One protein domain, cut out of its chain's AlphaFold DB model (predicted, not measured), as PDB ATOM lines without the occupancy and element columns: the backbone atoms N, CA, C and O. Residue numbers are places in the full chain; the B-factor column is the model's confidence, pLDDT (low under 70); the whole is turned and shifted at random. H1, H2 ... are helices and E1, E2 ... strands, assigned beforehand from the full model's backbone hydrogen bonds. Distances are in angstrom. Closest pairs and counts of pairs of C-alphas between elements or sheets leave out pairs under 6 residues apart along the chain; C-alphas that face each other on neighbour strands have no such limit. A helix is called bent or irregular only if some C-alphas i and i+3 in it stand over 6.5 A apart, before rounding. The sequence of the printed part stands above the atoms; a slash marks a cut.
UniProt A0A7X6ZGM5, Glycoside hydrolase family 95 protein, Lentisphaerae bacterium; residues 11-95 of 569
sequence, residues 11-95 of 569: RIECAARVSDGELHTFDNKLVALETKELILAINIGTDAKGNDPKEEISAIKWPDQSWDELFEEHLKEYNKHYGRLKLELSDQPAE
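This is residues 11 to 95 of the 569 residues of the protein "Glycoside hydrolase family 95 protein" of Lentisphaerae bacterium (UniProt A0A7X6ZGM5). A long two-stranded antiparallel ribbon, E1 and E4, has a small hairpin, E2 and E3, folding back from one end in a V and the short helix H1 packed at the other end. From H1 the chain runs back along the ribbon to the longest helix, H2, which leads away from it, and an arm of residues 76 to 82 and 84 to 95 sticks out with E5 near its end. The printed part has 85 residues, with five named strands and two named helices in the order E1 E2 E3 E4 H1 H2 E5, and its class is mixed, helices and strands. It is extended, with a radius of gyration of the C-alphas of 18.9 A, and has a flat outline of 55 by 42 by 23 A.

E1, residues 11 to 18, and E4, residues 38 to 46, are antiparallel neighbours, with 166 degrees between their directions. N 11 and O 45 are 2.9 A apart, and so are N 41 and O 15, both within hydrogen-bond range. H1, residues 53 to 58, has its closest C-alphas to E4 at Pro 53 and Gly 45, 4.5 A apart; to E1 they are those of Pro 53 and Arg 11, 5.6 A apart. E2, residues 22 to 26, and E3, residues 29 to 33, form an antiparallel hairpin at 153 degrees, with N 24 and O 31 2.8 A apart. The closest C-alphas of E3 and E4 are those of Ala 32 and Leu 38, 7.5 A apart. H2, residues 67 to 84, has one pair of C-alphas within 8 A of E4, those of Trp 67 and Ile 39, 7.5 A apart. H1 and H2 are apart. H2 and E5, residues 86 to 89, meet only through their link; E5 pairs with no named strand. Every O i to N i+4 pair is within hydrogen-bond range in H1, and 12 of 14 are in H2.

E1 begins at C-alpha 11, (37.483, -4.031, -24.310), and is 23.4 A long. E4 is 26.6 A long and ends at C-alpha 46, (36.257, -0.684, -18.947). E2 is 12.8 A long, E3 12.6 A and H1 8.7 A. H2 is 25.0 A long, with a kink of 37 degrees near residue 78; it is neither bent nor irregular, but only just: C-alphas 78 and 81 are 6.0 A apart. E5 is 10.0 A long and ends at C-alpha 89, (14.535, -29.852, 4.003).

The two C-alphas farthest apart are those of Asp 27 and Asp 91, at 55.5 A. The printed part has no cut and no long link. Mean pLDDT of the printed part is 89.8; residues 91 to 94 are under 70.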
ATOM      1  N   ARG A  11      36.722  -3.048 -23.545       94.69
ATOM      2  CA  ARG A  11      37.483  -4.031 -24.310       94.69
ATOM      3  C   ARG A  11      37.127  -5.422 -23.810       94.69
ATOM      4  O   ARG A  11      36.952  -5.630 -22.614       94.69
ATOM      5  N   ILE A  12      37.012  -6.363 -24.737       94.62
ATOM      6  CA  ILE A  12      36.772  -7.776 -24.449       94.62
ATOM      7  C   ILE A  12      37.877  -8.548 -25.152       94.62
ATOM      8  O   ILE A  12      38.076  -8.388 -26.357       94.62
ATOM      9  N   GLU A  13      38.604  -9.367 -24.404       93.50
ATOM     10  CA  GLU A  13      39.607 -10.275 -24.949       93.50
ATOM     11  C   GLU A  13      39.234 -11.713 -24.604       93.50
ATOM     12  O   GLU A  13      38.799 -12.005 -23.491       93.50
ATOM     13  N   CYS A  14      39.402 -12.610 -25.574       91.50
ATOM     14  CA  CYS A  14      39.199 -14.039 -25.397       91.50
ATOM     15  C   CYS A  14      40.513 -14.760 -25.699       91.50
ATOM     16  O   CYS A  14      41.030 -14.664 -26.814       91.50
ATOM     17  N   ALA A  15      41.045 -15.470 -24.709       90.62
ATOM     18  CA  ALA A  15      42.129 -16.416 -24.897       90.62
ATOM     19  C   ALA A  15      41.544 -17.811 -25.109       90.62
ATOM     20  O   ALA A  15      40.620 -18.226 -24.410       90.62
ATOM     21  N   ALA A  16      42.106 -18.539 -26.068       92.19
ATOM     22  CA  ALA A  16      41.675 -19.884 -26.390       92.19
ATOM     23  C   ALA A  16      42.847 -20.850 -26.364       92.19
ATOM     24  O   ALA A  16      43.934 -20.541 -26.860       92.19
ATOM     25  N   ARG A  17      42.599 -22.037 -25.820       91.75
ATOM     26  CA  ARG A  17      43.564 -23.127 -25.791       91.75
ATOM     27  C   ARG A  17      42.885 -24.426 -26.171       91.75
ATOM     28  O   ARG A  17      41.781 -24.708 -25.717       91.75
ATOM     29  N   VAL A  18      43.589 -25.213 -26.970       91.56
ATOM     30  CA  VAL A  18      43.194 -26.569 -27.336       91.56
ATOM     31  C   VAL A  18      44.148 -27.580 -26.711       91.56
ATOM     32  O   VAL A  18      45.332 -27.279 -26.538       91.56
ATOM     33  N   SER A  19      43.639 -28.756 -26.349       88.38
ATOM     34  CA  SER A  19      44.468 -29.866 -25.847       88.38
ATOM     35  C   SER A  19      45.175 -30.628 -26.977       88.38
ATOM     36  O   SER A  19      46.286 -31.128 -26.795       88.38
ATOM     37  N   ASP A  20      44.545 -30.677 -28.148       90.00
ATOM     38  CA  ASP A  20      45.026 -31.245 -29.407       90.00
ATOM     39  C   ASP A  20      44.435 -30.490 -30.613       90.00
ATOM     40  O   ASP A  20      43.591 -29.605 -30.465       90.00
ATOM     41  N   GLY A  21      44.894 -30.830 -31.819       93.06
ATOM     42  CA  GLY A  21      44.460 -30.166 -33.047       93.06
ATOM     43  C   GLY A  21      45.086 -28.781 -33.232       93.06
ATOM     44  O   GLY A  21      46.196 -28.514 -32.765       93.06
ATOM     45  N   GLU A  22      44.386 -27.902 -33.950       94.44
ATOM     46  CA  GLU A  22      44.900 -26.589 -34.357       94.44
ATOM     47  C   GLU A  22      43.897 -25.457 -34.086       94.44
ATOM     48  O   GLU A  22      42.688 -25.612 -34.278       94.44
ATOM     49  N   LEU A  23      44.415 -24.289 -33.689       93.69
ATOM     50  CA  LEU A  23      43.663 -23.038 -33.577       93.69
ATOM     51  C   LEU A  23      44.043 -22.089 -34.715       93.69
ATOM     52  O   LEU A  23      45.203 -21.709 -34.860       93.69
ATOM     53  N   HIS A  24      43.040 -21.656 -35.472       92.75
ATOM     54  CA  HIS A  24      43.177 -20.722 -36.584       92.75
ATOM     55  C   HIS A  24      42.362 -19.458 -36.326       92.75
ATOM     56  O   HIS A  24      41.275 -19.507 -35.749       92.75
ATOM     57  N   THR A  25      42.862 -18.317 -36.796       89.88
ATOM     58  CA  THR A  25      42.089 -17.069 -36.843       89.88
ATOM     59  C   THR A  25      41.776 -16.731 -38.297       89.88
ATOM     60  O   THR A  25      42.666 -16.718 -39.145       89.88
ATOM     61  N   PHE A  26      40.499 -16.508 -38.608       87.50
ATOM     62  CA  PHE A  26      40.031 -16.215 -39.966       87.50
ATOM     63  C   PHE A  26      38.813 -15.290 -39.917       87.50
ATOM     64  O   PHE A  26      37.858 -15.607 -39.216       87.50
ATOM     65  N   ASP A  27      38.821 -14.169 -40.648       84.50
ATOM     66  CA  ASP A  27      37.695 -13.216 -40.754       84.50
ATOM     67  C   ASP A  27      36.973 -12.938 -39.421       84.50
ATOM     68  O   ASP A  27      35.772 -13.173 -39.273       84.50
ATOM     69  N   ASN A  28      37.716 -12.444 -38.426       86.69
ATOM     70  CA  ASN A  28      37.205 -12.144 -37.078       86.69
ATOM     71  C   ASN A  28      36.597 -13.352 -36.338       86.69
ATOM     72  O   ASN A  28      35.811 -13.179 -35.408       86.69
ATOM     73  N   LYS A  29      36.949 -14.579 -36.734       89.56
ATOM     74  CA  LYS A  29      36.559 -15.819 -36.061       89.56
ATOM     75  C   LYS A  29      37.783 -16.550 -35.545       89.56
ATOM     76  O   LYS A  29      38.850 -16.527 -36.159       89.56
ATOM     77  N   LEU A  30      37.572 -17.254 -34.443       90.50
ATOM     78  CA  LEU A  30      38.458 -18.298 -33.966       90.50
ATOM     79  C   LEU A  30      37.889 -19.647 -34.415       90.50
ATOM     80  O   LEU A  30      36.710 -19.926 -34.189       90.50
ATOM     81  N   VAL A  31      38.709 -20.468 -35.061       92.62
ATOM     82  CA  VAL A  31      38.329 -21.794 -35.556       92.62
ATOM     83  C   VAL A  31      39.251 -22.826 -34.922       92.62
ATOM     84  O   VAL A  31      40.460 -22.778 -35.127       92.62
ATOM     85  N   ALA A  32      38.674 -23.757 -34.168       94.00
ATOM     86  CA  ALA A  32      39.385 -24.915 -33.645       94.00
ATOM     87  C   ALA A  32      39.099 -26.129 -34.539       94.00
ATOM     88  O   ALA A  32      37.935 -26.455 -34.784       94.00
ATOM     89  N   LEU A  33      40.146 -26.772 -35.052       94.88
ATOM     90  CA  LEU A  33      40.055 -27.941 -35.928       94.88
ATOM     91  C   LEU A  33      40.670 -29.157 -35.244       94.88
ATOM     92  O   LEU A  33      41.701 -29.039 -34.587       94.88
ATOM     93  N   GLU A  34      40.036 -30.317 -35.431       95.00
ATOM     94  CA  GLU A  34      40.520 -31.617 -34.936       95.00
ATOM     95  C   GLU A  34      40.837 -31.637 -33.428       95.00
ATOM     96  O   GLU A  34      41.712 -32.373 -32.983       95.00
ATOM     97  N   THR A  35      40.109 -30.835 -32.645       93.50
ATOM     98  CA  THR A  35      40.299 -30.726 -31.196       93.50
ATOM     99  C   THR A  35      39.234 -31.489 -30.409       93.50
ATOM    100  O   THR A  35      38.063 -31.528 -30.803       93.50
ATOM    101  N   LYS A  36      39.625 -32.076 -29.278       92.81
ATOM    102  CA  LYS A  36      38.737 -32.739 -28.310       92.81
ATOM    103  C   LYS A  36      38.294 -31.819 -27.184       92.81
ATOM    104  O   LYS A  36      37.221 -32.029 -26.629       92.81
ATOM    105  N   GLU A  37      39.113 -30.830 -26.839       91.50
ATOM    106  CA  GLU A  37      38.835 -29.887 -25.761       91.50
ATOM    107  C   GLU A  37      39.296 -28.488 -26.162       91.50
ATOM    108  O   GLU A  37      40.457 -28.281 -26.511       91.50
ATOM    109  N   LEU A  38      38.371 -27.535 -26.067       92.56
ATOM    110  CA  LEU A  38      38.611 -26.112 -26.259       92.56
ATOM    111  C   LEU A  38      38.269 -25.384 -24.959       92.56
ATOM    112  O   LEU A  38      37.112 -25.374 -24.540       92.56
ATOM    113  N   ILE A  39      39.263 -24.741 -24.355       92.94
ATOM    114  CA  ILE A  39      39.085 -23.874 -23.190       92.94
ATOM    115  C   ILE A  39      39.104 -22.427 -23.671       92.94
ATOM    116  O   ILE A  39      40.057 -22.000 -24.327       92.94
ATOM    117  N   LEU A  40      38.053 -21.680 -23.328       93.25
ATOM    118  CA  LEU A  40      37.931 -20.247 -23.580       93.25
ATOM    119  C   LEU A  40      37.978 -19.490 -22.251       93.25
ATOM    120  O   LEU A  40      37.215 -19.797 -21.338       93.25
ATOM    121  N   ALA A  41      38.844 -18.485 -22.161       93.31
ATOM    122  CA  ALA A  41      38.906 -17.547 -21.046       93.31
ATOM    123  C   ALA A  41      38.598 -16.142 -21.564       93.31
ATOM    124  O   ALA A  41      39.204 -15.699 -22.539       93.31
ATOM    125  N   ILE A  42      37.659 -15.446 -20.923       93.94
ATOM    126  CA  ILE A  42      37.178 -14.131 -21.359       93.94
ATOM    127  C   ILE A  42      37.468 -13.113 -20.263       93.94
ATOM    128  O   ILE A  42      36.996 -13.274 -19.140       93.94
ATOM    129  N   ASN A  43      38.183 -12.048 -20.619       93.62
ATOM    130  CA  ASN A  43      38.394 -10.887 -19.760       93.62
ATOM    131  C   ASN A  43      37.710  -9.662 -20.369       93.62
ATOM    132  O   ASN A  43      37.764  -9.438 -21.581       93.62
ATOM    133  N   ILE A  44      37.085  -8.860 -19.510       92.50
ATOM    134  CA  ILE A  44      36.374  -7.635 -19.874       92.50
ATOM    135  C   ILE A  44      36.976  -6.497 -19.052       92.50
ATOM    136  O   ILE A  44      37.096  -6.626 -17.837       92.50
ATOM    137  N   GLY A  45      37.359  -5.408 -19.716       92.69
ATOM    138  CA  GLY A  45      37.837  -4.181 -19.079       92.69
ATOM    139  C   GLY A  45      37.041  -2.970 -19.548       92.69
ATOM    140  O   GLY A  45      36.519  -2.957 -20.669       92.69
ATOM    141  N   THR A  46      36.962  -1.947 -18.705       92.81
ATOM    142  CA  THR A  46      36.257  -0.684 -18.947       92.81
ATOM    143  C   THR A  46      37.103   0.504 -18.502       92.81
ATOM    144  O   THR A  46      37.972   0.379 -17.643       92.81
ATOM    145  N   ASP A  47      36.823   1.689 -19.037       91.44
ATOM    146  CA  ASP A  47      37.445   2.932 -18.572       91.44
ATOM    147  C   ASP A  47      36.648   3.631 -17.465       91.44
ATOM    148  O   ASP A  47      36.905   4.793 -17.150       91.44
ATOM    149  N   ALA A  48      35.719   2.923 -16.812       88.50
ATOM    150  CA  ALA A  48      34.839   3.505 -15.801       88.50
ATOM    151  C   ALA A  48      35.603   4.116 -14.606       88.50
ATOM    152  O   ALA A  48      35.130   5.054 -13.968       88.50
ATOM    153  N   LYS A  49      36.817   3.624 -14.331       85.44
ATOM    154  CA  LYS A  49      37.732   4.145 -13.294       85.44
ATOM    155  C   LYS A  49      38.740   5.174 -13.814       85.44
ATOM    156  O   LYS A  49      39.597   5.620 -13.056       85.44
ATOM    157  N   GLY A  50      38.680   5.511 -15.099       86.44
ATOM    158  CA  GLY A  50      39.650   6.364 -15.787       86.44
ATOM    159  C   GLY A  50      40.919   5.653 -16.276       86.44
ATOM    160  O   GLY A  50      41.811   6.331 -16.778       86.44
ATOM    161  N   ASN A  51      41.013   4.325 -16.145       87.62
ATOM    162  CA  ASN A  51      42.117   3.527 -16.697       87.62
ATOM    163  C   ASN A  51      41.832   3.132 -18.154       87.62
ATOM    164  O   ASN A  51      40.675   3.044 -18.555       87.62
ATOM    165  N   ASP A  52      42.867   2.833 -18.943       91.44
ATOM    166  CA  ASP A  52      42.661   2.231 -20.267       91.44
ATOM    167  C   ASP A  52      42.062   0.812 -20.096       91.44
ATOM    168  O   ASP A  52      42.622   0.013 -19.334       91.44
ATOM    169  N   PRO A  53      40.975   0.439 -20.807       93.94
ATOM    170  CA  PRO A  53      40.387  -0.902 -20.722       93.94
ATOM    171  C   PRO A  53      41.391  -2.039 -20.962       93.94
ATOM    172  O   PRO A  53      41.247  -3.141 -20.433       93.94
ATOM    173  N   LYS A  54      42.431  -1.795 -21.767       93.38
ATOM    174  CA  LYS A  54      43.517  -2.746 -22.020       93.38
ATOM    175  C   LYS A  54      44.398  -2.956 -20.789       93.38
ATOM    176  O   LYS A  54      44.856  -4.076 -20.572       93.38
ATOM    177  N   GLU A  55      44.652  -1.909 -20.010       92.06
ATOM    178  CA  GLU A  55      45.440  -2.011 -18.780       92.06
ATOM    179  C   GLU A  55      44.695  -2.851 -17.736       92.06
ATOM    180  O   GLU A  55      45.304  -3.754 -17.158       92.06
ATOM    181  N   GLU A  56      43.379  -2.647 -17.586       90.38
ATOM    182  CA  GLU A  56      42.530  -3.441 -16.681       90.38
ATOM    183  C   GLU A  56      42.556  -4.936 -17.040       90.38
ATOM    184  O   GLU A  56      42.780  -5.774 -16.168       90.38
ATOM    185  N   ILE A  57      42.443  -5.277 -18.330       91.69
ATOM    186  CA  ILE A  57      42.552  -6.672 -18.794       91.69
ATOM    187  C   ILE A  57      43.953  -7.237 -18.549       91.69
ATOM    188  O   ILE A  57      44.087  -8.365 -18.081       91.69
ATOM    189  N   SER A  58      45.006  -6.472 -18.855       87.88
ATOM    190  CA  SER A  58      46.391  -6.957 -18.766       87.88
ATOM    191  C   SER A  58      46.853  -7.270 -17.338       87.88
ATOM    192  O   SER A  58      47.819  -8.014 -17.156       87.88
ATOM    193  N   ALA A  59      46.161  -6.733 -16.329       85.31
ATOM    194  CA  ALA A  59      46.396  -7.049 -14.924       85.31
ATOM    195  C   ALA A  59      45.931  -8.470 -14.547       85.31
ATOM    196  O   ALA A  59      46.429  -9.039 -13.571       85.31
ATOM    197  N   ILE A  60      45.014  -9.062 -15.320       85.38
ATOM    198  CA  ILE A  60      44.486 -10.412 -15.106       85.38
ATOM    199  C   ILE A  60      45.292 -11.394 -15.959       85.38
ATOM    200  O   ILE A  60      45.305 -11.327 -17.189       85.38
ATOM    201  N   LYS A  61      45.978 -12.336 -15.308       88.75
ATOM    202  CA  LYS A  61      46.734 -13.373 -16.018       88.75
ATOM    203  C   LYS A  61      45.780 -14.351 -16.697       88.75
ATOM    204  O   LYS A  61      44.831 -14.821 -16.078       88.75
ATOM    205  N   TRP A  62      46.082 -14.697 -17.944       91.56
ATOM    206  CA  TRP A  62      45.403 -15.791 -18.628       91.56
ATOM    207  C   TRP A  62      45.685 -17.115 -17.909       91.56
ATOM    208  O   TRP A  62      46.845 -17.361 -17.568       91.56
ATOM    209  N   PRO A  63      44.662 -17.956 -17.684       89.62
ATOM    210  CA  PRO A  63      44.858 -19.239 -17.027       89.62
ATOM    211  C   PRO A  63      45.691 -20.176 -17.908       89.62
ATOM    212  O   PRO A  63      45.407 -20.347 -19.096       89.62
ATOM    213  N   ASP A  64      46.707 -20.803 -17.321       88.81
ATOM    214  CA  ASP A  64      47.531 -21.844 -17.942       88.81
ATOM    215  C   ASP A  64      47.303 -23.236 -17.319       88.81
ATOM    216  O   ASP A  64      47.793 -24.235 -17.851       88.81
ATOM    217  N   GLN A  65      46.463 -23.334 -16.289       90.81
ATOM    218  CA  GLN A  65      46.063 -24.574 -15.614       90.81
ATOM    219  C   GLN A  65      45.052 -25.392 -16.431       90.81
ATOM    220  O   GLN A  65      44.323 -24.829 -17.244       90.81
ATOM    221  N   SER A  66      44.977 -26.707 -16.229       91.12
ATOM    222  CA  SER A  66      43.966 -27.590 -16.846       91.12
ATOM    223  C   SER A  66      42.530 -27.245 -16.416       91.12
ATOM    224  O   SER A  66      42.327 -26.550 -15.422       91.12
ATOM    225  N   TRP A  67      41.518 -27.734 -17.149       92.00
ATOM    226  CA  TRP A  67      40.113 -27.528 -16.764       92.00
ATOM    227  C   TRP A  67      39.821 -28.034 -15.347       92.00
ATOM    228  O   TRP A  67      39.197 -27.318 -14.570       92.00
ATOM    229  N   ASP A  68      40.327 -29.217 -14.990       94.62
ATOM    230  CA  ASP A  68      40.122 -29.799 -13.661       94.62
ATOM    231  C   ASP A  68      40.720 -28.913 -12.555       94.62
ATOM    232  O   ASP A  68      40.074 -28.673 -11.538       94.62
ATOM    233  N   GLU A  69      41.916 -28.355 -12.763       95.00
ATOM    234  CA  GLU A  69      42.531 -27.418 -11.811       95.00
ATOM    235  C   GLU A  69      41.730 -26.113 -11.685       95.00
ATOM    236  O   GLU A  69      41.506 -25.644 -10.569       95.00
ATOM    237  N   LEU A  70      41.262 -25.546 -12.805       93.69
ATOM    238  CA  LEU A  70      40.427 -24.336 -12.808       93.69
ATOM    239  C   LEU A  70      39.082 -24.573 -12.117       93.69
ATOM    240  O   LEU A  70      38.602 -23.716 -11.375       93.69
ATOM    241  N   PHE A  71      38.479 -25.736 -12.350       95.88
ATOM    242  CA  PHE A  71      37.220 -26.125 -11.737       95.88
ATOM    243  C   PHE A  71      37.372 -26.321 -10.225       95.88
ATOM    244  O   PHE A  71      36.569 -25.786  -9.463       95.88
ATOM    245  N   GLU A  72      38.427 -26.998  -9.770       97.06
ATOM    246  CA  GLU A  72      38.724 -27.151  -8.340       97.06
ATOM    247  C   GLU A  72      39.049 -25.810  -7.661       97.06
ATOM    248  O   GLU A  72      38.591 -25.548  -6.543       97.06
ATOM    249  N   GLU A  73      39.784 -24.914  -8.329       94.56
ATOM    250  CA  GLU A  73      40.044 -23.559  -7.827       94.56
ATOM    251  C   GLU A  73      38.744 -22.747  -7.706       94.56
ATOM    252  O   GLU A  73      38.487 -22.142  -6.657       94.56
ATOM    253  N   HIS A  74      37.882 -22.804  -8.727       93.56
ATOM    254  CA  HIS A  74      36.549 -22.207  -8.694       93.56
ATOM    255  C   HIS A  74      35.716 -22.761  -7.534       93.56
ATOM    256  O   HIS A  74      35.184 -21.983  -6.741       93.56
ATOM    257  N   LEU A  75      35.624 -24.088  -7.395       94.31
ATOM    258  CA  LEU A  75      34.865 -24.730  -6.321       94.31
ATOM    259  C   LEU A  75      35.388 -24.323  -4.946       94.31
ATOM    260  O   LEU A  75      34.595 -24.079  -4.036       94.31
ATOM    261  N   LYS A  76      36.708 -24.218  -4.774       93.19
ATOM    262  CA  LYS A  76      37.316 -23.794  -3.512       93.19
ATOM    263  C   LYS A  76      36.912 -22.367  -3.133       93.19
ATOM    264  O   LYS A  76      36.506 -22.150  -1.988       93.19
ATOM    265  N   GLU A  77      36.995 -21.408  -4.058       90.44
ATOM    266  CA  GLU A  77      36.605 -20.017  -3.772       90.44
ATOM    267  C   GLU A  77      35.083 -19.870  -3.631       90.44
ATOM    268  O   GLU A  77      34.610 -19.210  -2.704       90.44
ATOM    269  N   TYR A  78      34.304 -20.564  -4.463       91.75
ATOM    270  CA  TYR A  78      32.848 -20.619  -4.350       91.75
ATOM    271  C   TYR A  78      32.417 -21.141  -2.969       91.75
ATOM    272  O   TYR A  78      31.657 -20.485  -2.248       91.75
ATOM    273  N   ASN A  79      32.971 -22.274  -2.528       90.88
ATOM    274  CA  ASN A  79      32.610 -22.913  -1.259       90.88
ATOM    275  C   ASN A  79      33.039 -22.114  -0.020       90.88
ATOM    276  O   ASN A  79      32.386 -22.206   1.019       90.88
ATOM    277  N   LYS A  80      34.084 -21.285  -0.109       87.06
ATOM    278  CA  LYS A  80      34.558 -20.440   1.003       87.06
ATOM    279  C   LYS A  80      33.498 -19.463   1.516       87.06
ATOM    280  O   LYS A  80      33.466 -19.160   2.715       87.06
ATOM    281  N   HIS A  81      32.644 -18.966   0.624       81.94
ATOM    282  CA  HIS A  81      31.609 -17.981   0.938       81.94
ATOM    283  C   HIS A  81      30.203 -18.563   0.777       81.94
ATOM    284  O   HIS A  81      29.410 -18.498   1.717       81.94
ATOM    285  N   TYR A  82      29.906 -19.196  -0.361       89.12
ATOM    286  CA  TYR A  82      28.607 -19.823  -0.607       89.12
ATOM    287  C   TYR A  82      28.402 -21.093   0.236       89.12
ATOM    288  O   TYR A  82      27.306 -21.346   0.726       89.12
ATOM    289  N   GLY A  83      29.454 -21.874   0.485       86.31
ATOM    290  CA  GLY A  83      29.357 -23.140   1.226       86.31
ATOM    291  C   GLY A  83      29.114 -23.002   2.735       86.31
ATOM    292  O   GLY A  83      28.936 -24.013   3.408       86.31
ATOM    293  N   ARG A  84      29.098 -21.779   3.289       91.94
ATOM    294  CA  ARG A  84      28.958 -21.542   4.740       91.94
ATOM    295  C   ARG A  84      27.593 -21.930   5.286       91.94
ATOM    296  O   ARG A  84      27.529 -22.449   6.395       91.94
ATOM    297  N   LEU A  85      26.529 -21.660   4.528       96.25
ATOM    298  CA  LEU A  85      25.169 -22.003   4.915       96.25
ATOM    299  C   LEU A  85      24.657 -23.181   4.094       96.25
ATOM    300  O   LEU A  85      24.717 -23.173   2.861       96.25
ATOM    301  N   LYS A  86      24.095 -24.163   4.797       95.88
ATOM    302  CA  LYS A  86      23.419 -25.312   4.199       95.88
ATOM    303  C   LYS A  86      22.041 -25.484   4.821       95.88
ATOM    304  O   LYS A  86      21.946 -25.660   6.034       95.88
ATOM    305  N   LEU A  87      21.012 -25.434   3.982       96.25
ATOM    306  CA  LEU A  87      19.648 -25.835   4.303       96.25
ATOM    307  C   LEU A  87      19.422 -27.229   3.718       96.25
ATOM    308  O   LEU A  87      19.798 -27.471   2.577       96.25
ATOM    309  N   GLU A  88      18.839 -28.118   4.509       94.62
ATOM    310  CA  GLU A  88      18.323 -29.406   4.059       94.62
ATOM    311  C   GLU A  88      16.898 -29.532   4.601       94.62
ATOM    312  O   GLU A  88      16.700 -29.655   5.816       94.62
ATOM    313  N   LEU A  89      15.912 -29.483   3.715       91.56
ATOM    314  CA  LEU A  89      14.535 -29.852   4.003       91.56
ATOM    315  C   LEU A  89      14.396 -31.348   3.709       91.56
ATOM    316  O   LEU A  89      14.804 -31.842   2.662       91.56
ATOM    317  N   SER A  90      13.922 -32.105   4.696       71.25
ATOM    318  CA  SER A  90      13.780 -33.564   4.596       71.25
ATOM    319  C   SER A  90      12.349 -33.984   4.249       71.25
ATOM    320  O   SER A  90      11.989 -35.154   4.408       71.25
ATOM    321  N   ASP A  91      11.521 -33.053   3.767       64.94
ATOM    322  CA  ASP A  91      10.323 -33.428   3.030       64.94
ATOM    323  C   ASP A  91      10.762 -34.143   1.744       64.94
ATOM    324  O   ASP A  91      11.759 -33.759   1.157       64.94
ATOM    325  N   GLN A  92      10.092 -35.257   1.414       60.69
ATOM    326  CA  GLN A  92      10.284 -36.155   0.254       60.69
ATOM    327  C   GLN A  92      11.462 -35.814  -0.692       60.69
ATOM    328  O   GLN A  92      11.481 -34.704  -1.222       60.69
ATOM    329  N   PRO A  93      12.372 -36.760  -1.015       63.56
ATOM    330  CA  PRO A  93      13.532 -36.475  -1.866       63.56
ATOM    331  C   PRO A  93      13.123 -35.659  -3.092       63.56
ATOM    332  O   PRO A  93      12.131 -36.001  -3.742       63.56
ATOM    333  N   ALA A  94      13.850 -34.563  -3.347       67.25
ATOM    334  CA  ALA A  94      13.552 -33.661  -4.452       67.25
ATOM    335  C   ALA A  94      13.303 -34.485  -5.719       67.25
ATOM    336  O   ALA A  94      14.096 -35.368  -6.051       67.25
ATOM    337  N   GLU A  95      12.169 -34.236  -6.377       71.12
ATOM    338  CA  GLU A  95      11.815 -34.986  -7.575       71.12
ATOM    339  C   GLU A  95      12.927 -34.810  -8.614       71.12
ATOM    340  O   GLU A  95      13.308 -33.678  -8.920       71.12
TER     341      GLU A  95